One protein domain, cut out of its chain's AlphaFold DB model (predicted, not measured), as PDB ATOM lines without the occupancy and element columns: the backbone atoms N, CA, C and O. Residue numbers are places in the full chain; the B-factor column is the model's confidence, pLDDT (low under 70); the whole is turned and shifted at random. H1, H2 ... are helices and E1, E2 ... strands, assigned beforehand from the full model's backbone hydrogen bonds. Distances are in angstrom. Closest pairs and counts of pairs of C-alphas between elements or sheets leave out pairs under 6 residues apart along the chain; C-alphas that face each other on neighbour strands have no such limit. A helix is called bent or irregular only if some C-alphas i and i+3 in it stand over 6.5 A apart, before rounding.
ATOM      1  N   ALA A 424       3.059 -40.936   6.050       88.81
ATOM      2  CA  ALA A 424       4.034 -40.290   5.171       88.81
ATOM      3  C   ALA A 424       3.521 -39.020   4.482       88.81
ATOM      4  O   ALA A 424       4.331 -38.221   4.014       88.81
ATOM      5  N   ALA A 425       2.201 -38.849   4.385       93.38
ATOM      6  CA  ALA A 425       1.578 -37.794   3.601       93.38
ATOM      7  C   ALA A 425       0.477 -37.085   4.391       93.38
ATOM      8  O   ALA A 425      -0.330 -37.729   5.060       93.38
ATOM      9  N   VAL A 426       0.413 -35.762   4.253       95.56
ATOM     10  CA  VAL A 426      -0.663 -34.916   4.776       95.56
ATOM     11  C   VAL A 426      -1.224 -34.079   3.634       95.56
ATOM     12  O   VAL A 426      -0.477 -33.561   2.800       95.56
ATOM     13  N   ARG A 427      -2.553 -33.949   3.590       95.44
ATOM     14  CA  ARG A 427      -3.271 -33.133   2.604       95.44
ATOM     15  C   ARG A 427      -3.867 -31.912   3.290       95.44
ATOM     16  O   ARG A 427      -4.638 -32.065   4.235       95.44
ATOM     17  N   VAL A 428      -3.543 -30.722   2.793       94.38
ATOM     18  CA  VAL A 428      -3.976 -29.442   3.370       94.38
ATOM     19  C   VAL A 428      -4.536 -28.538   2.280       94.38
ATOM     20  O   VAL A 428      -3.837 -28.203   1.330       94.38
ATOM     21  N   SER A 429      -5.788 -28.131   2.417       92.81
ATOM     22  CA  SER A 429      -6.413 -27.075   1.628       92.81
ATOM     23  C   SER A 429      -5.822 -25.728   2.026       92.81
ATOM     24  O   SER A 429      -5.941 -25.304   3.177       92.81
ATOM     25  N   LEU A 430      -5.165 -25.076   1.071       90.19
ATOM     26  CA  LEU A 430      -4.528 -23.784   1.265       90.19
ATOM     27  C   LEU A 430      -5.513 -22.659   0.982       90.19
ATOM     28  O   LEU A 430      -6.165 -22.657  -0.061       90.19
ATOM     29  N   LEU A 431      -5.559 -21.678   1.885       84.75
ATOM     30  CA  LEU A 431      -6.234 -20.396   1.692       84.75
ATOM     31  C   LEU A 431      -7.720 -20.544   1.318       84.75
ATOM     32  O   LEU A 431      -8.297 -19.694   0.645       84.75
ATOM     33  N   THR A 432      -8.342 -21.616   1.820       73.12
ATOM     34  CA  THR A 432      -9.705 -22.061   1.476       73.12
ATOM     35  C   THR A 432     -10.783 -20.967   1.585       73.12
ATOM     36  O   THR A 432     -11.634 -20.915   0.703       73.12
ATOM     37  N   PRO A 433     -10.802 -20.085   2.611       72.88
ATOM     38  CA  PRO A 433     -11.840 -19.056   2.726       72.88
ATOM     39  C   PRO A 433     -11.489 -17.737   2.015       72.88
ATOM     40  O   PRO A 433     -12.178 -16.740   2.222       72.88
ATOM     41  N   THR A 434     -10.386 -17.683   1.268       80.88
ATOM     42  CA  THR A 434      -9.866 -16.437   0.686       80.88
ATOM     43  C   THR A 434     -10.176 -16.344  -0.803       80.88
ATOM     44  O   THR A 434     -10.413 -17.354  -1.461       80.88
ATOM     45  N   ASP A 435     -10.174 -15.121  -1.327       83.25
ATOM     46  CA  ASP A 435     -10.337 -14.866  -2.755       83.25
ATOM     47  C   ASP A 435      -9.187 -15.535  -3.546       83.25
ATOM     48  O   ASP A 435      -8.023 -15.260  -3.230       83.25
ATOM     49  N   PRO A 436      -9.457 -16.406  -4.540       81.44
ATOM     50  CA  PRO A 436      -8.421 -17.026  -5.367       81.44
ATOM     51  C   PRO A 436      -7.475 -16.020  -6.035       81.44
ATOM     52  O   PRO A 436      -6.291 -16.318  -6.175       81.44
ATOM     53  N   ASP A 437      -7.953 -14.816  -6.366       85.94
ATOM     54  CA  ASP A 437      -7.137 -13.764  -6.990       85.94
ATOM     55  C   ASP A 437      -6.237 -13.031  -5.975       85.94
ATOM     56  O   ASP A 437      -5.357 -12.249  -6.342       85.94
ATOM     57  N   SER A 438      -6.422 -13.287  -4.676       87.94
ATOM     58  CA  SER A 438      -5.630 -12.673  -3.604       87.94
ATOM     59  C   SER A 438      -4.312 -13.394  -3.313       87.94
ATOM     60  O   SER A 438      -3.588 -13.005  -2.390       87.94
ATOM     61  N   TRP A 439      -3.966 -14.447  -4.058       90.69
ATOM     62  CA  TRP A 439      -2.689 -15.134  -3.891       90.69
ATOM     63  C   TRP A 439      -2.230 -15.886  -5.142       90.69
ATOM     64  O   TRP A 439      -3.016 -16.258  -6.005       90.69
ATOM     65  N   SER A 440      -0.927 -16.143  -5.225       89.38
ATOM     66  CA  SER A 440      -0.298 -16.895  -6.307       89.38
ATOM     67  C   SER A 440       0.708 -17.910  -5.763       89.38
ATOM     68  O   SER A 440       1.264 -17.764  -4.671       89.38
ATOM     69  N   ALA A 441       0.931 -18.972  -6.539       89.56
ATOM     70  CA  ALA A 441       1.982 -19.953  -6.304       89.56
ATOM     71  C   ALA A 441       3.102 -19.758  -7.332       89.56
ATOM     72  O   ALA A 441       2.961 -20.144  -8.498       89.56
ATOM     73  N   GLU A 442       4.207 -19.170  -6.887       89.31
ATOM     74  CA  GLU A 442       5.370 -18.831  -7.696       89.31
ATOM     75  C   GLU A 442       6.481 -19.882  -7.522       89.31
ATOM     76  O   GLU A 442       6.838 -20.263  -6.400       89.31
ATOM     77  N   PRO A 443       7.022 -20.428  -8.621       86.44
ATOM     78  CA  PRO A 443       8.074 -21.428  -8.546       86.44
ATOM     79  C   PRO A 443       9.464 -20.785  -8.390       86.44
ATOM     80  O   PRO A 443       9.916 -20.060  -9.270       86.44
ATOM     81  N   ASP A 444      10.189 -21.147  -7.329       83.31
ATOM     82  CA  ASP A 444      11.604 -20.758  -7.130       83.31
ATOM     83  C   ASP A 444      12.598 -21.618  -7.914       83.31
ATOM     84  O   ASP A 444      13.782 -21.311  -8.042       83.31
ATOM     85  N   CYS A 445      12.114 -22.737  -8.433       87.50
ATOM     86  CA  CYS A 445      12.849 -23.647  -9.287       87.50
ATOM     87  C   CYS A 445      11.877 -24.216 -10.329       87.50
ATOM     88  O   CYS A 445      10.664 -24.150 -10.120       87.50
ATOM     89  N   PRO A 446      12.367 -24.779 -11.447       93.25
ATOM     90  CA  PRO A 446      11.515 -25.145 -12.573       93.25
ATOM     91  C   PRO A 446      10.261 -25.946 -12.183       93.25
ATOM     92  O   PRO A 446      10.330 -26.933 -11.440       93.25
ATOM     93  N   LEU A 447       9.110 -25.485 -12.680       94.06
ATOM     94  CA  LEU A 447       7.794 -26.053 -12.405       94.06
ATOM     95  C   LEU A 447       7.482 -27.186 -13.388       94.06
ATOM     96  O   LEU A 447       7.630 -27.037 -14.598       94.06
ATOM     97  N   VAL A 448       6.977 -28.295 -12.862       93.12
ATOM     98  CA  VAL A 448       6.398 -29.400 -13.621       93.12
ATOM     99  C   VAL A 448       4.904 -29.447 -13.312       93.12
ATOM    100  O   VAL A 448       4.498 -29.587 -12.158       93.12
ATOM    101  N   ALA A 449       4.082 -29.331 -14.351       91.12
ATOM    102  CA  ALA A 449       2.632 -29.451 -14.261       91.12
ATOM    103  C   ALA A 449       2.157 -30.652 -15.085       91.12
ATOM    104  O   ALA A 449       2.595 -30.856 -16.221       91.12
ATOM    105  N   ASN A 450       1.281 -31.466 -14.508       86.44
ATOM    106  CA  ASN A 450       0.645 -32.596 -15.175       86.44
ATOM    107  C   ASN A 450      -0.759 -32.843 -14.592       86.44
ATOM    108  O   ASN A 450      -1.202 -32.144 -13.685       86.44
ATOM    109  N   GLN A 451      -1.443 -33.873 -15.093       85.06
ATOM    110  CA  GLN A 451      -2.764 -34.293 -14.604       85.06
ATOM    111  C   GLN A 451      -2.791 -34.714 -13.122       85.06
ATOM    112  O   GLN A 451      -3.855 -34.781 -12.518       85.06
ATOM    113  N   HIS A 452      -1.633 -35.022 -12.534       84.12
ATOM    114  CA  HIS A 452      -1.500 -35.442 -11.139       84.12
ATOM    115  C   HIS A 452      -1.212 -34.265 -10.199       84.12
ATOM    116  O   HIS A 452      -1.307 -34.429  -8.986       84.12
ATOM    117  N   GLY A 453      -0.877 -33.087 -10.726       90.25
ATOM    118  CA  GLY A 453      -0.641 -31.881  -9.943       90.25
ATOM    119  C   GLY A 453       0.482 -31.005 -10.491       90.25
ATOM    120  O   GLY A 453       1.044 -31.224 -11.565       90.25
ATOM    121  N   ARG A 454       0.804 -29.980  -9.709       92.94
ATOM    122  CA  ARG A 454       1.859 -29.000  -9.956       92.94
ATOM    123  C   ARG A 454       2.901 -29.123  -8.856       92.94
ATOM    124  O   ARG A 454       2.586 -29.008  -7.675       92.94
ATOM    125  N   PHE A 455       4.148 -29.347  -9.231       94.75
ATOM    126  CA  PHE A 455       5.262 -29.434  -8.295       94.75
ATOM    127  C   PHE A 455       6.509 -28.845  -8.931       94.75
ATOM    128  O   PHE A 455       6.630 -28.783 -10.151       94.75
ATOM    129  N   THR A 456       7.467 -28.433  -8.119       95.12
ATOM    130  CA  THR A 456       8.756 -27.971  -8.627       95.12
ATOM    131  C   THR A 456       9.812 -29.061  -8.479       95.12
ATOM    132  O   THR A 456       9.720 -29.941  -7.610       95.12
ATOM    133  N   VAL A 457      10.840 -29.019  -9.324       93.75
ATOM    134  CA  VAL A 457      11.926 -30.017  -9.318       93.75
ATOM    135  C   VAL A 457      12.669 -30.084  -7.977       93.75
ATOM    136  O   VAL A 457      13.079 -31.165  -7.559       93.75
ATOM    137  N   CYS A 458      12.773 -28.961  -7.262       90.00
ATOM    138  CA  CYS A 458      13.374 -28.873  -5.929       90.00
ATOM    139  C   CYS A 458      12.383 -29.148  -4.782       90.00
ATOM    140  O   CYS A 458      12.804 -29.261  -3.635       90.00
ATOM    141  N   GLY A 459      11.084 -29.269  -5.077       91.94
ATOM    142  CA  GLY A 459      10.036 -29.608  -4.109       91.94
ATOM    143  C   GLY A 459       9.479 -28.437  -3.300       91.94
ATOM    144  O   GLY A 459       8.631 -28.659  -2.440       91.94
ATOM    145  N   GLN A 460       9.913 -27.209  -3.586       92.38
ATOM    146  CA  GLN A 460       9.519 -25.988  -2.880       92.38
ATOM    147  C   GLN A 460       8.723 -25.051  -3.790       92.38
ATOM    148  O   GLN A 460       9.049 -24.895  -4.969       92.38
ATOM    149  N   ILE A 461       7.681 -24.432  -3.244       92.75
ATOM    150  CA  ILE A 461       6.809 -23.483  -3.936       92.75
ATOM    151  C   ILE A 461       6.644 -22.264  -3.037       92.75
ATOM    152  O   ILE A 461       6.303 -22.399  -1.860       92.75
ATOM    153  N   ARG A 462       6.877 -21.077  -3.591       92.88
ATOM    154  CA  ARG A 462       6.641 -19.809  -2.910       92.88
ATOM    155  C   ARG A 462       5.176 -19.434  -3.086       92.88
ATOM    156  O   ARG A 462       4.638 -19.505  -4.184       92.88
ATOM    157  N   ILE A 463       4.517 -19.070  -2.000       91.38
ATOM    158  CA  ILE A 463       3.160 -18.538  -1.998       91.38
ATOM    159  C   ILE A 463       3.262 -17.056  -1.671       91.38
ATOM    160  O   ILE A 463       3.757 -16.704  -0.597       91.38
ATOM    161  N   VAL A 464       2.778 -16.216  -2.579       91.62
ATOM    162  CA  VAL A 464       2.638 -14.770  -2.383       91.62
ATOM    163  C   VAL A 464       1.157 -14.485  -2.178       91.62
ATOM    164  O   VAL A 464       0.331 -14.951  -2.957       91.62
ATOM    165  N   SER A 465       0.789 -13.784  -1.108       89.50
ATOM    166  CA  SER A 465      -0.616 -13.586  -0.743       89.50
ATOM    167  C   SER A 465      -0.880 -12.190  -0.188       89.50
ATOM    168  O   SER A 465      -0.153 -11.696   0.665       89.50
ATOM    169  N   SER A 466      -1.960 -11.562  -0.637       89.44
ATOM    170  CA  SER A 466      -2.545 -10.357  -0.038       89.44
ATOM    171  C   SER A 466      -3.749 -10.680   0.859       89.44
ATOM    172  O   SER A 466      -4.351  -9.777   1.447       89.44
ATOM    173  N   ALA A 467      -4.097 -11.965   0.995       82.25
ATOM    174  CA  ALA A 467      -5.245 -12.426   1.760       82.25
ATOM    175  C   ALA A 467      -5.111 -12.101   3.254       82.25
ATOM    176  O   ALA A 467      -4.091 -12.367   3.900       82.25
ATOM    177  N   ARG A 468      -6.188 -11.582   3.849       73.88
ATOM    178  CA  ARG A 468      -6.230 -11.274   5.282       73.88
ATOM    179  C   ARG A 468      -6.065 -12.554   6.109       73.88
ATOM    180  O   ARG A 468      -6.851 -13.484   5.974       73.88
ATOM    181  N   GLY A 469      -5.083 -12.568   7.010       67.88
ATOM    182  CA  GLY A 469      -4.782 -13.726   7.863       67.88
ATOM    183  C   GLY A 469      -3.774 -14.712   7.263       67.88
ATOM    184  O   GLY A 469      -3.336 -15.615   7.969       67.88
ATOM    185  N   SER A 470      -3.355 -14.511   6.009       75.00
ATOM    186  CA  SER A 470      -2.186 -15.181   5.436       75.00
ATOM    187  C   SER A 470      -0.911 -14.374   5.694       75.00
ATOM    188  O   SER A 470      -0.952 -13.162   5.920       75.00
ATOM    189  N   ARG A 471       0.249 -15.039   5.627       82.25
ATOM    190  CA  ARG A 471       1.535 -14.346   5.470       82.25
ATOM    191  C   ARG A 471       1.619 -13.770   4.058       82.25
ATOM    192  O   ARG A 471       1.148 -14.411   3.118       82.25
ATOM    193  N   SER A 472       2.261 -12.608   3.926       86.56
ATOM    194  CA  SER A 472       2.490 -11.979   2.620       86.56
ATOM    195  C   SER A 472       3.307 -12.873   1.692       86.56
ATOM    196  O   SER A 472       3.056 -12.930   0.493       86.56
ATOM    197  N   GLU A 473       4.257 -13.601   2.272       90.75
ATOM    198  CA  GLU A 473       5.109 -14.547   1.576       90.75
ATOM    199  C   GLU A 473       5.405 -15.751   2.478       90.75
ATOM    200  O   GLU A 473       5.674 -15.603   3.676       90.75
ATOM    201  N   ARG A 474       5.333 -16.956   1.910       90.31
ATOM    202  CA  ARG A 474       5.697 -18.208   2.587       90.31
ATOM    203  C   ARG A 474       6.184 -19.250   1.594       90.31
ATOM    204  O   ARG A 474       5.756 -19.260   0.447       90.31
ATOM    205  N   VAL A 475       7.016 -20.176   2.048       91.62
ATOM    206  CA  VAL A 475       7.430 -21.347   1.274       91.62
ATOM    207  C   VAL A 475       6.667 -22.566   1.769       91.62
ATOM    208  O   VAL A 475       6.639 -22.865   2.964       91.62
ATOM    209  N   VAL A 476       6.059 -23.295   0.841       93.19
ATOM    210  CA  VAL A 476       5.461 -24.607   1.093       93.19
ATOM    211  C   VAL A 476       6.227 -25.674   0.322       93.19
ATOM    212  O   VAL A 476       6.763 -25.418  -0.755       93.19
ATOM    213  N   LYS A 477       6.291 -26.886   0.873       93.75
ATOM    214  CA  LYS A 477       6.971 -28.019   0.235       93.75
ATOM    215  C   LYS A 477       5.945 -29.082  -0.104       93.75
ATOM    216  O   LYS A 477       5.156 -29.428   0.767       93.75
ATOM    217  N   GLY A 478       5.936 -29.600  -1.328       95.19
ATOM    218  CA  GLY A 478       4.958 -30.616  -1.725       95.19
ATOM    219  C   GLY A 478       4.505 -30.546  -3.180       95.19
ATOM    220  O   GLY A 478       5.151 -29.937  -4.036       95.19
ATOM    221  N   VAL A 479       3.365 -31.186  -3.431       95.56
ATOM    222  CA  VAL A 479       2.651 -31.201  -4.710       95.56
ATOM    223  C   VAL A 479       1.326 -30.465  -4.528       95.56
ATOM    224  O   VAL A 479       0.526 -30.829  -3.668       95.56
ATOM    225  N   LEU A 480       1.079 -29.438  -5.336       94.00
ATOM    226  CA  LEU A 480      -0.208 -28.749  -5.381       94.00
ATOM    227  C   LEU A 480      -1.157 -29.493  -6.316       94.00
ATOM    228  O   LEU A 480      -0.824 -29.777  -7.467       94.00
ATOM    229  N   ARG A 481      -2.364 -29.768  -5.838       91.31
ATOM    230  CA  ARG A 481      -3.464 -30.337  -6.613       91.31
ATOM    231  C   ARG A 481      -4.624 -29.353  -6.591       91.31
ATOM    232  O   ARG A 481      -4.983 -28.854  -5.531       91.31
ATOM    233  N   GLN A 482      -5.201 -29.085  -7.751       81.62
ATOM    234  CA  GLN A 482      -6.461 -28.357  -7.866       81.62
ATOM    235  C   GLN A 482      -7.551 -29.354  -8.247       81.62
ATOM    236  O   GLN A 482      -7.299 -30.259  -9.045       81.62
ATOM    237  N   THR A 483      -8.730 -29.222  -7.647       67.56
ATOM    238  CA  THR A 483      -9.894 -30.053  -7.989       67.56
ATOM    239  C   THR A 483     -10.476 -29.692  -9.362       67.56
ATOM    240  O   THR A 483     -10.996 -30.570 -10.045       67.56
ATOM    241  N   ASP A 484     -10.330 -28.430  -9.772       65.38
ATOM    242  CA  ASP A 484     -10.842 -27.794 -10.993       65.38
ATOM    243  C   ASP A 484     -10.259 -26.362 -11.113       65.38
ATOM    244  O   ASP A 484      -9.544 -25.921 -10.212       65.38
ATOM    245  N   GLU A 485     -10.520 -25.628 -12.209       60.50
ATOM    246  CA  GLU A 485      -9.920 -24.295 -12.471       60.50
ATOM    247  C   GLU A 485     -10.180 -23.264 -11.357       60.50
ATOM    248  O   GLU A 485      -9.337 -22.406 -11.113       60.50
ATOM    249  N   HIS A 486     -11.306 -23.389 -10.647       61.72
ATOM    250  CA  HIS A 486     -11.702 -22.528  -9.522       61.72
ATOM    251  C   HIS A 486     -11.756 -23.302  -8.192       61.72
ATOM    252  O   HIS A 486     -12.371 -22.867  -7.219       61.72
ATOM    253  N   GLY A 487     -11.138 -24.481  -8.175       69.31
ATOM    254  CA  GLY A 487     -11.204 -25.441  -7.092       69.31
ATOM    255  C   GLY A 487     -10.338 -25.122  -5.891       69.31
ATOM    256  O   GLY A 487      -9.383 -24.344  -5.953       69.31
ATOM    257  N   VAL A 488     -10.609 -25.826  -4.794       80.25
ATOM    258  CA  VAL A 488      -9.759 -25.772  -3.605       80.25
ATOM    259  C   VAL A 488      -8.359 -26.255  -3.976       80.25
ATOM    260  O   VAL A 488      -8.174 -27.366  -4.482       80.25
ATOM    261  N   THR A 489      -7.349 -25.426  -3.701       89.88
ATOM    262  CA  THR A 489      -5.959 -25.839  -3.884       89.88
ATOM    263  C   THR A 489      -5.512 -26.661  -2.683       89.88
ATOM    264  O   THR A 489      -5.370 -26.147  -1.575       89.88
ATOM    265  N   VAL A 490      -5.266 -27.947  -2.908       93.19
ATOM    266  CA  VAL A 490      -4.798 -28.892  -1.896       93.19
ATOM    267  C   VAL A 490      -3.301 -29.123  -2.066       93.19
ATOM    268  O   VAL A 490      -2.844 -29.614  -3.094       93.19
ATOM    269  N   LEU A 491      -2.530 -28.809  -1.032       95.12
ATOM    270  CA  LEU A 491      -1.137 -29.208  -0.895       95.12
ATOM    271  C   LEU A 491      -1.062 -30.631  -0.338       95.12
ATOM    272  O   LEU A 491      -1.530 -30.898   0.766       95.12
ATOM    273  N   GLU A 492      -0.426 -31.532  -1.078       95.69
ATOM    274  CA  GLU A 492       0.023 -32.831  -0.580       95.69
ATOM    275  C   GLU A 492       1.510 -32.726  -0.205       95.69
ATOM    276  O   GLU A 492       2.361 -32.445  -1.054       95.69
ATOM    277  N   THR A 493       1.828 -32.909   1.074       96.00
ATOM    278  CA  THR A 493       3.179 -32.738   1.637       96.00
ATOM    279  C   THR A 493       3.552 -33.904   2.551       96.00
ATOM    280  O   THR A 493       2.708 -34.744   2.851       96.00
ATOM    281  N   ASP A 494       4.811 -33.972   2.988       95.00
ATOM    282  CA  ASP A 494       5.204 -34.928   4.024       95.00
ATOM    283  C   ASP A 494       4.826 -34.455   5.425       95.00
ATOM    284  O   ASP A 494       4.676 -33.259   5.685       95.00
ATOM    285  N   LEU A 495       4.714 -35.418   6.336       94.19
ATOM    286  CA  LEU A 495       4.325 -35.187   7.720       94.19
ATOM    287  C   LEU A 495       5.186 -34.147   8.430       94.19
ATOM    288  O   LEU A 495       4.645 -33.244   9.061       94.19
ATOM    289  N   ASP A 496       6.511 -34.252   8.342       93.38
ATOM    290  CA  ASP A 496       7.396 -33.370   9.097       93.38
ATOM    291  C   ASP A 496       7.389 -31.952   8.508       93.38
ATOM    292  O   ASP A 496       7.413 -30.985   9.266       93.38
ATOM    293  N   SER A 497       7.276 -31.798   7.184       93.44
ATOM    294  CA  SER A 497       7.044 -30.485   6.563       93.44
ATOM    295  C   SER A 497       5.703 -29.861   6.957       93.44
ATOM    296  O   SER A 497       5.655 -28.658   7.218       93.44
ATOM    297  N   TYR A 498       4.631 -30.652   7.063       95.38
ATOM    298  CA  TYR A 498       3.356 -30.168   7.591       95.38
ATOM    299  C   TYR A 498       3.484 -29.702   9.048       95.38
ATOM    300  O   TYR A 498       3.120 -28.573   9.384       95.38
ATOM    301  N   VAL A 499       4.056 -30.558   9.898       94.81
ATOM    302  CA  VAL A 499       4.249 -30.306  11.331       94.81
ATOM    303  C   VAL A 499       5.091 -29.057  11.563       94.81
ATOM    304  O   VAL A 499       4.748 -28.234  12.411       94.81
ATOM    305  N   ASP A 500       6.169 -28.880  10.799       92.12
ATOM    306  CA  ASP A 500       7.027 -27.702  10.895       92.12
ATOM    307  C   ASP A 500       6.252 -26.412  10.561       92.12
ATOM    308  O   ASP A 500       6.374 -25.426  11.294       92.12
ATOM    309  N   GLY A 501       5.401 -26.437   9.527       91.69
ATOM    310  CA  GLY A 501       4.569 -25.297   9.131       91.69
ATOM    311  C   GLY A 501       3.447 -24.951  10.117       91.69
ATOM    312  O   GLY A 501       3.127 -23.772  10.276       91.69
ATOM    313  N   VAL A 502       2.876 -25.943  10.812       93.69
ATOM    314  CA  VAL A 502       1.885 -25.704  11.880       93.69
ATOM    315  C   VAL A 502       2.564 -25.214  13.155       93.69
ATOM    316  O   VAL A 502       2.125 -24.236  13.748       93.69
ATOM    317  N   LEU A 503       3.681 -25.817  13.574       92.00
ATOM    318  CA  LEU A 503       4.419 -25.359  14.760       92.00
ATOM    319  C   LEU A 503       4.911 -23.926  14.620       92.00
ATOM    320  O   LEU A 503       4.945 -23.193  15.605       92.00
ATOM    321  N   ALA A 504       5.322 -23.530  13.414       87.44
ATOM    322  CA  ALA A 504       5.728 -22.161  13.134       87.44
ATOM    323  C   ALA A 504       4.578 -21.148  13.273       87.44
ATOM    324  O   ALA A 504       4.856 -19.957  13.402       87.44
ATOM    325  N   ALA A 505       3.322 -21.600  13.233       87.06
ATOM    326  CA  ALA A 505       2.134 -20.767  13.380       87.06
ATOM    327  C   ALA A 505       1.542 -20.830  14.797       87.06
ATOM    328  O   ALA A 505       1.273 -19.794  15.394       87.06
ATOM    329  N   GLU A 506       1.371 -22.036  15.336       89.06
ATOM    330  CA  GLU A 506       0.591 -22.293  16.552       89.06
ATOM    331  C   GLU A 506       1.453 -22.349  17.822       89.06
ATOM    332  O   GLU A 506       0.963 -22.103  18.919       89.06
ATOM    333  N   ALA A 507       2.740 -22.702  17.710       88.62
ATOM    334  CA  ALA A 507       3.568 -23.031  18.875       88.62
ATOM    335  C   ALA A 507       5.063 -22.730  18.664       88.62
ATOM    336  O   ALA A 507       5.940 -23.550  18.963       88.62
ATOM    337  N   GLN A 508       5.377 -21.540  18.139       86.50
ATOM    338  CA  GLN A 508       6.746 -21.169  17.761       86.50
ATOM    339  C   GLN A 508       7.733 -21.233  18.938       86.50
ATOM    340  O   GLN A 508       8.881 -21.632  18.742       86.50
ATOM    341  N   ASN A 509       7.271 -20.886  20.142       87.88
ATOM    342  CA  ASN A 509       8.111 -20.733  21.333       87.88
ATOM    343  C   ASN A 509       8.348 -22.036  22.111       87.88
ATOM    344  O   ASN A 509       9.161 -22.044  23.031       87.88
ATOM    345  N   LEU A 510       7.674 -23.138  21.758       90.94
ATOM    346  CA  LEU A 510       7.879 -24.412  22.449       90.94
ATOM    347  C   LEU A 510       9.267 -24.990  22.165       90.94
ATOM    348  O   LEU A 510       9.698 -25.064  21.006       90.94
ATOM    349  N   ALA A 511       9.902 -25.504  23.220       91.31
ATOM    350  CA  ALA A 511      11.188 -26.196  23.183       91.31
ATOM    351  C   ALA A 511      11.140 -27.544  23.934       91.31
ATOM    352  O   ALA A 511      10.168 -27.863  24.618       91.31
ATOM    353  N   GLY A 512      12.194 -28.355  23.780       93.69
ATOM    354  CA  GLY A 512      12.361 -29.632  24.488       93.69
ATOM    355  C   GLY A 512      11.177 -30.595  24.339       93.69
ATOM    356  O   GLY A 512      10.519 -30.641  23.297       93.69
ATOM    357  N   SER A 513      10.879 -31.340  25.405       96.75
ATOM    358  CA  SER A 513       9.809 -32.343  25.413       96.75
ATOM    359  C   SER A 513       8.398 -31.775  25.222       96.75
ATOM    360  O   SER A 513       7.535 -32.479  24.702       96.75
ATOM    361  N   ALA A 514       8.153 -30.503  25.562       96.69
ATOM    362  CA  ALA A 514       6.883 -29.839  25.253       96.69
ATOM    363  C   ALA A 514       6.706 -29.675  23.740       96.69
ATOM    364  O   ALA A 514       5.642 -29.979  23.194       96.69
ATOM    365  N   ARG A 515       7.776 -29.258  23.046       95.81
ATOM    366  CA  ARG A 515       7.789 -29.194  21.583       95.81
ATOM    367  C   ARG A 515       7.560 -30.572  20.986       95.81
ATOM    368  O   ARG A 515       6.705 -30.686  20.121       95.81
ATOM    369  N   GLU A 516       8.279 -31.596  21.440       96.38
ATOM    370  CA  GLU A 516       8.140 -32.983  20.961       96.38
ATOM    371  C   GLU A 516       6.710 -33.521  21.122       96.38
ATOM    372  O   GLU A 516       6.155 -34.071  20.170       96.38
ATOM    373  N   ALA A 517       6.079 -33.297  22.280       97.62
ATOM    374  CA  ALA A 517       4.682 -33.662  22.509       97.62
ATOM    375  C   ALA A 517       3.748 -32.943  21.520       97.62
ATOM    376  O   ALA A 517       2.924 -33.578  20.864       97.62
ATOM    377  N   MET A 518       3.927 -31.631  21.344       97.12
ATOM    378  CA  MET A 518       3.137 -30.850  20.391       97.12
ATOM    379  C   MET A 518       3.364 -31.298  18.936       97.12
ATOM    380  O   MET A 518       2.401 -31.393  18.174       97.12
ATOM    381  N   ARG A 519       4.605 -31.651  18.546       96.69
ATOM    382  CA  ARG A 519       4.904 -32.249  17.227       96.69
ATOM    383  C   ARG A 519       4.051 -33.494  16.999       96.69
ATOM    384  O   ARG A 519       3.431 -33.614  15.948       96.69
ATOM    385  N   ALA A 520       4.018 -34.396  17.981       97.31
ATOM    386  CA  ALA A 520       3.283 -35.652  17.889       97.31
ATOM    387  C   ALA A 520       1.769 -35.427  17.748       97.31
ATOM    388  O   ALA A 520       1.143 -36.073  16.912       97.31
ATOM    389  N   VAL A 521       1.187 -34.476  18.491       97.62
ATOM    390  CA  VAL A 521      -0.241 -34.119  18.366       97.62
ATOM    391  C   VAL A 521      -0.568 -33.602  16.965       97.62
ATOM    392  O   VAL A 521      -1.510 -34.084  16.334       97.62
ATOM    393  N   ILE A 522       0.228 -32.658  16.454       97.00
ATOM    394  CA  ILE A 522       0.036 -32.087  15.114       97.00
ATOM    395  C   ILE A 522       0.175 -33.170  14.042       97.00
ATOM    396  O   ILE A 522      -0.656 -33.258  13.141       97.00
ATOM    397  N   ALA A 523       1.201 -34.012  14.147       96.44
ATOM    398  CA  ALA A 523       1.445 -35.113  13.225       96.44
ATOM    399  C   ALA A 523       0.295 -36.131  13.217       96.44
ATOM    400  O   ALA A 523      -0.169 -36.561  12.154       96.44
ATOM    401  N   TRP A 524      -0.195 -36.493  14.403       96.69
ATOM    402  CA  TRP A 524      -1.304 -37.425  14.554       96.69
ATOM    403  C   TRP A 524      -2.585 -36.862  13.931       96.69
ATOM    404  O   TRP A 524      -3.207 -37.542  13.113       96.69
ATOM    405  N   ASN A 525      -2.932 -35.604  14.230       96.75
ATOM    406  CA  ASN A 525      -4.079 -34.932  13.617       96.75
ATOM    407  C   ASN A 525      -3.902 -34.778  12.095       96.75
ATOM    408  O   ASN A 525      -4.856 -34.974  11.345       96.75
ATOM    409  N   GLY A 526      -2.678 -34.490  11.642       95.38
ATOM    410  CA  GLY A 526      -2.268 -34.461  10.235       95.38
ATOM    411  C   GLY A 526      -2.632 -35.742   9.484       95.38
ATOM    412  O   GLY A 526      -3.168 -35.698   8.379       95.38
ATOM    413  N   SER A 527      -2.377 -36.883  10.123       93.50
ATOM    414  CA  SER A 527      -2.554 -38.211   9.530       93.50
ATOM    415  C   SER A 527      -3.986 -38.753   9.633       93.50
ATOM    416  O   SER A 527      -4.390 -39.564   8.804       93.50
ATOM    417  N   HIS A 528      -4.765 -38.316  10.628       93.75
ATOM    418  CA  HIS A 528      -6.113 -38.846  10.902       93.75
ATOM    419  C   HIS A 528      -7.252 -37.886  10.541       93.75
ATOM    420  O   HIS A 528      -8.414 -38.288  10.469       93.75
ATOM    421  N   GLY A 529      -6.950 -36.612  10.303       90.62
ATOM    422  CA  GLY A 529      -7.954 -35.560  10.179       90.62
ATOM    423  C   GLY A 529      -8.570 -35.373   8.794       90.62
ATOM    424  O   GLY A 529      -9.306 -34.412   8.602       90.62
ATOM    425  N   SER A 530      -8.328 -36.266   7.830       86.38
ATOM    426  CA  SER A 530      -8.898 -36.156   6.472       86.38
ATOM    427  C   SER A 530     -10.434 -36.116   6.442       86.38
ATOM    428  O   SER A 530     -11.011 -35.565   5.513       86.38
ATOM    429  N   HIS A 531     -11.091 -36.645   7.477       88.06
ATOM    430  CA  HIS A 531     -12.544 -36.633   7.664       88.06
ATOM    431  C   HIS A 531     -13.122 -35.263   8.070       88.06
ATOM    432  O   HIS A 531     -14.338 -35.113   8.156       88.06
ATOM    433  N   ARG A 532     -12.274 -34.269   8.374       85.75
ATOM    434  CA  ARG A 532     -12.706 -32.914   8.760       85.75
ATOM    435  C   ARG A 532     -13.396 -32.180   7.606       85.75
ATOM    436  O   ARG A 532     -14.358 -31.461   7.848       85.75
ATOM    437  N   HIS A 533     -12.927 -32.409   6.380       85.69
ATOM    438  CA  HIS A 533     -13.510 -31.891   5.142       85.69
ATOM    439  C   HIS A 533     -13.684 -33.041   4.154       85.69
ATOM    440  O   HIS A 533     -12.745 -33.416   3.449       85.69
ATOM    441  N   ASN A 534     -14.875 -33.637   4.124       82.12
ATOM    442  CA  ASN A 534     -15.138 -34.842   3.331       82.12
ATOM    443  C   ASN A 534     -15.017 -34.578   1.824       82.12
ATOM    444  O   ASN A 534     -14.499 -35.415   1.087       82.12
ATOM    445  N   GLU A 535     -15.445 -33.397   1.390       79.75
ATOM    446  CA  GLU A 535     -15.410 -32.912   0.012       79.75
ATOM    447  C   GLU A 535     -14.003 -32.930  -0.601       79.75
ATOM    448  O   GLU A 535     -13.833 -33.360  -1.739       79.75
ATOM    449  N   SER A 536     -12.981 -32.524   0.155       80.31
ATOM    450  CA  SER A 536     -11.591 -32.476  -0.312       80.31
ATOM    451  C   SER A 536     -10.723 -33.606   0.253       80.31
ATOM    452  O   SER A 536      -9.634 -33.875  -0.271       80.31
ATOM    453  N   SER A 537     -11.206 -34.297   1.292       88.50
ATOM    454  CA  SER A 537     -10.464 -35.280   2.089       88.50
ATOM    455  C   SER A 537      -9.107 -34.729   2.554       88.50
ATOM    456  O   SER A 537      -8.056 -35.349   2.346       88.50
ATOM    457  N   SER A 538      -9.128 -33.522   3.123       91.25
ATOM    458  CA  SER A 538      -7.952 -32.751   3.551       91.25
ATOM    459  C   SER A 538      -8.242 -31.920   4.805       91.25
ATOM    460  O   SER A 538      -9.386 -31.741   5.210       91.25
ATOM    461  N   LEU A 539      -7.186 -31.401   5.427       93.81
ATOM    462  CA  LEU A 539      -7.267 -30.403   6.497       93.81
ATOM    463  C   LEU A 539      -7.374 -28.997   5.904       93.81
ATOM    464  O   LEU A 539      -6.826 -28.763   4.836       93.81
ATOM    465  N   CYS A 540      -8.000 -28.042   6.587       89.88
ATOM    466  CA  CYS A 540      -7.882 -26.626   6.225       89.88
ATOM    467  C   CYS A 540      -6.686 -25.974   6.937       89.88
ATOM    468  O   CYS A 540      -6.289 -26.404   8.017       89.88
ATOM    469  N   ASP A 541      -6.127 -24.909   6.363       89.00
ATOM    470  CA  ASP A 541      -5.036 -24.126   6.963       89.00
ATOM    471  C   ASP A 541      -5.517 -23.032   7.937       89.00
ATOM    472  O   ASP A 541      -4.808 -22.059   8.199       89.00
ATOM    473  N   THR A 542      -6.719 -23.199   8.495       85.38
ATOM    474  CA  THR A 542      -7.349 -22.269   9.441       85.38
ATOM    475  C   THR A 542      -7.459 -22.883  10.837       85.38
ATOM    476  O   THR A 542      -7.242 -24.078  11.031       85.38
ATOM    477  N   THR A 543      -7.897 -22.083  11.810       82.44
ATOM    478  CA  THR A 543      -8.146 -22.525  13.193       82.44
ATOM    479  C   THR A 543      -9.243 -23.591  13.329       82.44
ATOM    480  O   THR A 543      -9.412 -24.138  14.415       82.44
ATOM    481  N   HIS A 544     -10.002 -23.899  12.266       83.06
ATOM    482  CA  HIS A 544     -10.959 -25.010  12.278       83.06
ATOM    483  C   HIS A 544     -10.259 -26.380  12.332       83.06
ATOM    484  O   HIS A 544     -10.729 -27.282  13.026       83.06
ATOM    485  N   CYS A 545      -9.133 -26.520  11.624       90.44
ATOM    486  CA  CYS A 545      -8.243 -27.672  11.725       90.44
ATOM    487  C   CYS A 545      -7.003 -27.269  12.530       90.44
ATOM    488  O   CYS A 545      -6.986 -27.438  13.745       90.44
ATOM    489  N   MET A 546      -5.980 -26.740  11.860       92.06
ATOM    490  CA  MET A 546      -4.768 -26.183  12.460       92.06
ATOM    491  C   MET A 546      -4.219 -25.118  11.514       92.06
ATOM    492  O   MET A 546      -4.173 -25.338  10.301       92.06
ATOM    493  N   VAL A 547      -3.770 -23.984  12.047       90.56
ATOM    494  CA  VAL A 547      -3.194 -22.927  11.219       90.56
ATOM    495  C   VAL A 547      -1.879 -23.422  10.614       90.56
ATOM    496  O   VAL A 547      -0.935 -23.761  11.323       90.56
ATOM    497  N   TYR A 548      -1.809 -23.450   9.283       91.50
ATOM    498  CA  TYR A 548      -0.619 -23.859   8.536       91.50
ATOM    499  C   TYR A 548      -0.081 -22.668   7.740       91.50
ATOM    500  O   TYR A 548      -0.708 -22.207   6.787       91.50
ATOM    501  N   LEU A 549       1.096 -22.159   8.127       84.56
ATOM    502  CA  LEU A 549       1.699 -20.968   7.506       84.56
ATOM    503  C   LEU A 549       2.946 -21.251   6.664       84.56
ATOM    504  O   LEU A 549       3.548 -20.300   6.168       84.56
ATOM    505  N   GLY A 550       3.313 -22.519   6.467       86.31
ATOM    506  CA  GLY A 550       4.561 -22.881   5.793       86.31
ATOM    507  C   GLY A 550       5.803 -22.310   6.493       86.31
ATOM    508  O   GLY A 550       5.774 -21.950   7.672       86.31
ATOM    509  N   GLU A 551       6.908 -22.232   5.756       85.81
ATOM    510  CA  GLU A 551       8.189 -21.686   6.219       85.81
ATOM    511  C   GLU A 551       8.378 -20.239   5.729       85.81
ATOM    512  O   GLU A 551       7.790 -19.830   4.725       85.81
ATOM    513  N   LEU A 552       9.191 -19.441   6.429       82.81
ATOM    514  CA  LEU A 552       9.603 -18.130   5.915       82.81
ATOM    515  C   LEU A 552      10.682 -18.311   4.830       82.81
ATOM    516  O   LEU A 552      11.549 -19.166   5.002       82.81
ATOM    517  N   PRO A 553      10.691 -17.503   3.750       75.25
ATOM    518  CA  PRO A 553      11.701 -17.608   2.688       75.25
ATOM    519  C   PRO A 553      13.153 -17.473   3.177       75.25
ATOM    520  O   PRO A 553      14.053 -18.104   2.629       75.25
ATOM    521  N   GLU A 554      13.381 -16.666   4.218       68.75
ATOM    522  CA  GLU A 554      14.714 -16.395   4.780       68.75
ATOM    523  C   GLU A 554      15.116 -17.342   5.922       68.75
ATOM    524  O   GLU A 554      16.239 -17.260   6.431       68.75
ATOM    525  N   ASP A 555      14.227 -18.246   6.350       64.44
ATOM    526  CA  ASP A 555      14.569 -19.184   7.413       64.44
ATOM    527  C   ASP A 555      15.684 -20.116   6.921       64.44
ATOM    528  O   ASP A 555      15.538 -20.865   5.951       64.44
ATOM    529  N   LYS A 556      16.824 -20.109   7.628       53.72
ATOM    530  CA  LYS A 556      17.858 -21.128   7.416       53.72
ATOM    531  C   LYS A 556      17.198 -22.499   7.559       53.72
ATOM    532  O   LYS A 556      16.431 -22.673   8.511       53.72
ATOM    533  N   PRO A 557      17.521 -23.481   6.693       53.09
ATOM    534  CA  PRO A 557      16.956 -24.817   6.796       53.09
ATOM    535  C   PRO A 557      17.185 -25.337   8.214       53.09
ATOM    536  O   PRO A 557      18.318 -25.616   8.620       53.09
ATOM    537  N   ARG A 558      16.105 -25.387   9.003       56.47
ATOM    538  CA  ARG A 558      16.156 -25.890  10.374       56.47
ATOM    539  C   ARG A 558      16.607 -27.340  10.303       56.47
ATOM    540  O   ARG A 558      16.275 -28.060   9.359       56.47
ATOM    541  N   ARG A 559      17.386 -27.771  11.298       53.00
ATOM    542  CA  ARG A 559      17.808 -29.169  11.397       53.00
ATOM    543  C   ARG A 559      16.544 -30.029  11.346       53.00
ATOM    544  O   ARG A 559      15.657 -29.838  12.180       53.00
ATOM    545  N   SER A 560      16.455 -30.893  10.334       58.72
ATOM    546  CA  SER A 560      15.303 -31.765  10.121       58.72
ATOM    547  C   SER A 560      14.983 -32.480  11.432       58.72
ATOM    548  O   SER A 560      15.783 -33.281  11.908       58.72
ATOM    549  N   SER A 561      13.861 -32.117  12.050       74.88
ATOM    550  CA  SER A 561      13.354 -32.789  13.242       74.88
ATOM    551  C   SER A 561      12.331 -33.805  12.771       74.88
ATOM    552  O   SER A 561      11.419 -33.441  12.032       74.88
ATOM    553  N   HIS A 562      12.523 -35.061  13.149       88.19
ATOM    554  CA  HIS A 562      11.612 -36.143  12.808       88.19
ATOM    555  C   HIS A 562      10.651 -36.392  13.970       88.19
ATOM    556  O   HIS A 562      11.052 -36.324  15.134       88.19
ATOM    557  N   THR A 563       9.382 -36.629  13.662       91.12
ATOM    558  CA  THR A 563       8.379 -36.970  14.672       91.12
ATOM    559  C   THR A 563       8.488 -38.441  15.065       91.12
ATOM    560  O   THR A 563       8.331 -39.315  14.220       91.12
ATOM    561  N   ASP A 564       8.718 -38.712  16.350       92.38
ATOM    562  CA  ASP A 564       8.867 -40.074  16.874       92.38
ATOM    563  C   ASP A 564       7.576 -40.903  16.714       92.38
ATOM    564  O   ASP A 564       6.513 -40.572  17.252       92.38
ATOM    565  N   ILE A 565       7.684 -42.021  15.994       93.12
ATOM    566  CA  ILE A 565       6.588 -42.957  15.722       93.12
ATOM    567  C   ILE A 565       6.064 -43.634  16.997       93.12
ATOM    568  O   ILE A 565       4.876 -43.979  17.063       93.12
ATOM    569  N   ALA A 566       6.893 -43.790  18.032       94.69
ATOM    570  CA  ALA A 566       6.446 -44.314  19.319       94.69
ATOM    571  C   ALA A 566       5.408 -43.383  19.967       94.69
ATOM    572  O   ALA A 566       4.403 -43.859  20.502       94.69
ATOM    573  N   LEU A 567       5.582 -42.060  19.840       96.62
ATOM    574  CA  LEU A 567       4.609 -41.078  20.325       96.62
ATOM    575  C   LEU A 567       3.310 -41.111  19.509       96.62
ATOM    576  O   LEU A 567       2.231 -41.007  20.088       96.62
ATOM    577  N   LEU A 568       3.382 -41.316  18.190       95.62
ATOM    578  CA  LEU A 568       2.177 -41.474  17.360       95.62
ATOM    579  C   LEU A 568       1.391 -42.734  17.738       95.62
ATOM    580  O   LEU A 568       0.171 -42.694  17.854       95.62
ATOM    581  N   THR A 569       2.096 -43.835  18.003       94.81
ATOM    582  CA  THR A 569       1.483 -45.095  18.451       94.81
ATOM    583  C   THR A 569       0.856 -44.954  19.840       94.81
ATOM    584  O   THR A 569      -0.216 -45.499  20.101       94.81
ATOM    585  N   LEU A 570       1.491 -44.199  20.741       97.00
ATOM    586  CA  LEU A 570       0.898 -43.836  22.026       97.00
ATOM    587  C   LEU A 570      -0.394 -43.032  21.832       97.00
ATOM    588  O   LEU A 570      -1.388 -43.302  22.503       97.00
ATOM    589  N   LEU A 571      -0.398 -42.060  20.919       97.06
ATOM    590  CA  LEU A 571      -1.577 -41.247  20.636       97.06
ATOM    591  C   LEU A 571      -2.722 -42.061  20.031       97.06
ATOM    592  O   LEU A 571      -3.855 -41.845  20.449       97.06
ATOM    593  N   ASP A 572      -2.451 -43.053  19.173       95.62
ATOM    594  CA  ASP A 572      -3.474 -44.010  18.714       95.62
ATOM    595  C   ASP A 572      -4.180 -44.678  19.910       95.62
ATOM    596  O   ASP A 572      -5.409 -44.755  19.965       95.62
ATOM    597  N   GLN A 573      -3.407 -45.125  20.908       96.06
ATOM    598  CA  GLN A 573      -3.942 -45.780  22.106       96.06
ATOM    599  C   GLN A 573      -4.746 -44.816  22.987       96.06
ATOM    600  O   GLN A 573      -5.827 -45.170  23.464       96.06
ATOM    601  N   LEU A 574      -4.223 -43.608  23.225       96.12
ATOM    602  CA  LEU A 574      -4.885 -42.599  24.056       96.12
ATOM    603  C   LEU A 574      -6.176 -42.096  23.400       96.12
ATOM    604  O   LEU A 574      -7.206 -42.015  24.067       96.12
ATOM    605  N   ALA A 575      -6.142 -41.827  22.094       94.69
ATOM    606  CA  ALA A 575      -7.298 -41.390  21.324       94.69
ATOM    607  C   ALA A 575      -8.401 -42.456  21.326       94.69
ATOM    608  O   ALA A 575      -9.544 -42.150  21.662       94.69
ATOM    609  N   ALA A 576      -8.055 -43.723  21.066       94.06
ATOM    610  CA  ALA A 576      -9.011 -44.828  21.099       94.06
ATOM    611  C   ALA A 576      -9.647 -45.013  22.487       94.06
ATOM    612  O   ALA A 576     -10.862 -45.179  22.591       94.06
ATOM    613  N   LYS A 577      -8.849 -44.941  23.563       92.31
ATOM    614  CA  LYS A 577      -9.347 -45.070  24.944       92.31
ATOM    615  C   LYS A 577     -10.300 -43.936  25.330       92.31
ATOM    616  O   LYS A 577     -11.255 -44.170  26.069       92.31
ATOM    617  N   SER A 578     -10.031 -42.727  24.851       87.00
ATOM    618  CA  SER A 578     -10.809 -41.525  25.163       87.00
ATOM    619  C   SER A 578     -11.911 -41.234  24.134       87.00
ATOM    620  O   SER A 578     -12.574 -40.207  24.238       87.00
ATOM    621  N   GLY A 579     -12.114 -42.112  23.141       89.38
ATOM    622  CA  GLY A 579     -13.118 -41.931  22.087       89.38
ATOM    623  C   GLY A 579     -12.872 -40.708  21.195       89.38
ATOM    624  O   GLY A 579     -13.814 -40.159  20.631       89.38
ATOM    625  N   LEU A 580     -11.620 -40.254  21.090       90.25
ATOM    626  CA  LEU A 580     -11.240 -39.072  20.326       90.25
ATOM    627  C   LEU A 580     -10.901 -39.458  18.884       90.25
ATOM    628  O   LEU A 580     -10.042 -40.297  18.637       90.25
ATOM    629  N   ASN A 581     -11.532 -38.788  17.922       90.88
ATOM    630  CA  ASN A 581     -11.136 -38.799  16.508       90.88
ATOM    631  C   ASN A 581     -10.292 -37.568  16.125       90.88
ATOM    632  O   ASN A 581      -9.840 -37.442  14.989       90.88
ATOM    633  N   TRP A 582     -10.080 -36.665  17.081       93.75
ATOM    634  CA  TRP A 582      -9.248 -35.481  16.966       93.75
ATOM    635  C   TRP A 582      -8.628 -35.146  18.317       93.75
ATOM    636  O   TRP A 582      -9.309 -35.206  19.340       93.75
TER     637      TRP A 582
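What this domain is: This is residues 424 to 582 of the 703 residues of an uncharacterized protein of Methylomonas sp. Kb3 (UniProt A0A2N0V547). Two small sheets, E1-E8-E7 and E2-E5-E6, lie partly face to face as a loose, open sandwich, joined at a corner where E6 leads into E7; the hairpin E3-E4 extends the strand part beyond E7. H1 and H2 cross each other beside E1, H1 also reaching the edge of the second sheet at E6, and H3 packs on the far side of H2, away from the strands, while residues 533 to 564, of which 539 to 540 pair with E1, make the long link from H2 to H3. The printed part has 159 residues with eight named strands, E1 to E8, followed by three named helices, H1 to H3; the class is mixed, and the sheets are antiparallel. The whole is compact, with a radius of gyration of the C-alphas of 15.6 A and spans of 43 by 36 by 29 A.

Where its parts are: E1 is residues 425 to 429, with C-alpha 425 at (1.578, -37.794, 3.601). E2 is 439 to 442, E3 447 to 450, E4 453 to 456, E5 460 to 465, 16.2 A long, E6 473 to 477, E7 479 to 482, and E8 489 to 494, 16.4 A long. H1, residues 495 to 506, is 16.1 A long. H2, 512 to 532, is 29.8 A long; it has a kink of 41 degrees near residue 526 and is irregular, C-alphas 528 and 531 being 7.5 A apart. H3, 565 to 577, is 18.5 A long and ends with C-alpha 577 at (-9.347, -45.070, 24.944).

How they stand to each other: In the first sheet N 426 and O 493 of E1 and E8 are 2.9 A apart, and N 481 and O 490 of the hairpin E7-E8 2.8 A. The closest C-alphas of E4 and E7, Gly 453 and Arg 481, are 4.6 A apart. In the hairpin E3-E4, N 448 and O 455 are 2.8 A apart. In the second sheet N 440 and O 464 of E2 and E5 are 2.9 A apart, and N 463 and O 474 of the hairpin E5-E6 2.7 A. H1 is on the first sheet, over E1, and only grazes the second with residues 497 to 501. H1 and H2 touch, closest at the C-alphas of Val 499 and Ala 523, 5.9 A, and are about perpendicular, only just, at 72 degrees. H2 and H3 touch, closest at the C-alphas of Ala 520 and Leu 568, 5.9 A, at a steep tilt of 60 degrees, the same way. H1 and H3 are apart. Every O i to N i+4 pair is within hydrogen-bond range in H3, 7 of 8 in H1 and 14 of 17 in H2.

The domain as a whole: The C-alphas farthest apart, those of Pro 446 and Lys 577, are 47.3 A apart. The printed part has no cut. The link from H2 to H3, 32 residues, is long; within it residues 539 to 540 pair, parallel, with residues 428 to 429 of E1. The mean pLDDT of the printed part is 87.9, and residues 469, 483 to 487 and 554 to 560 are under 70.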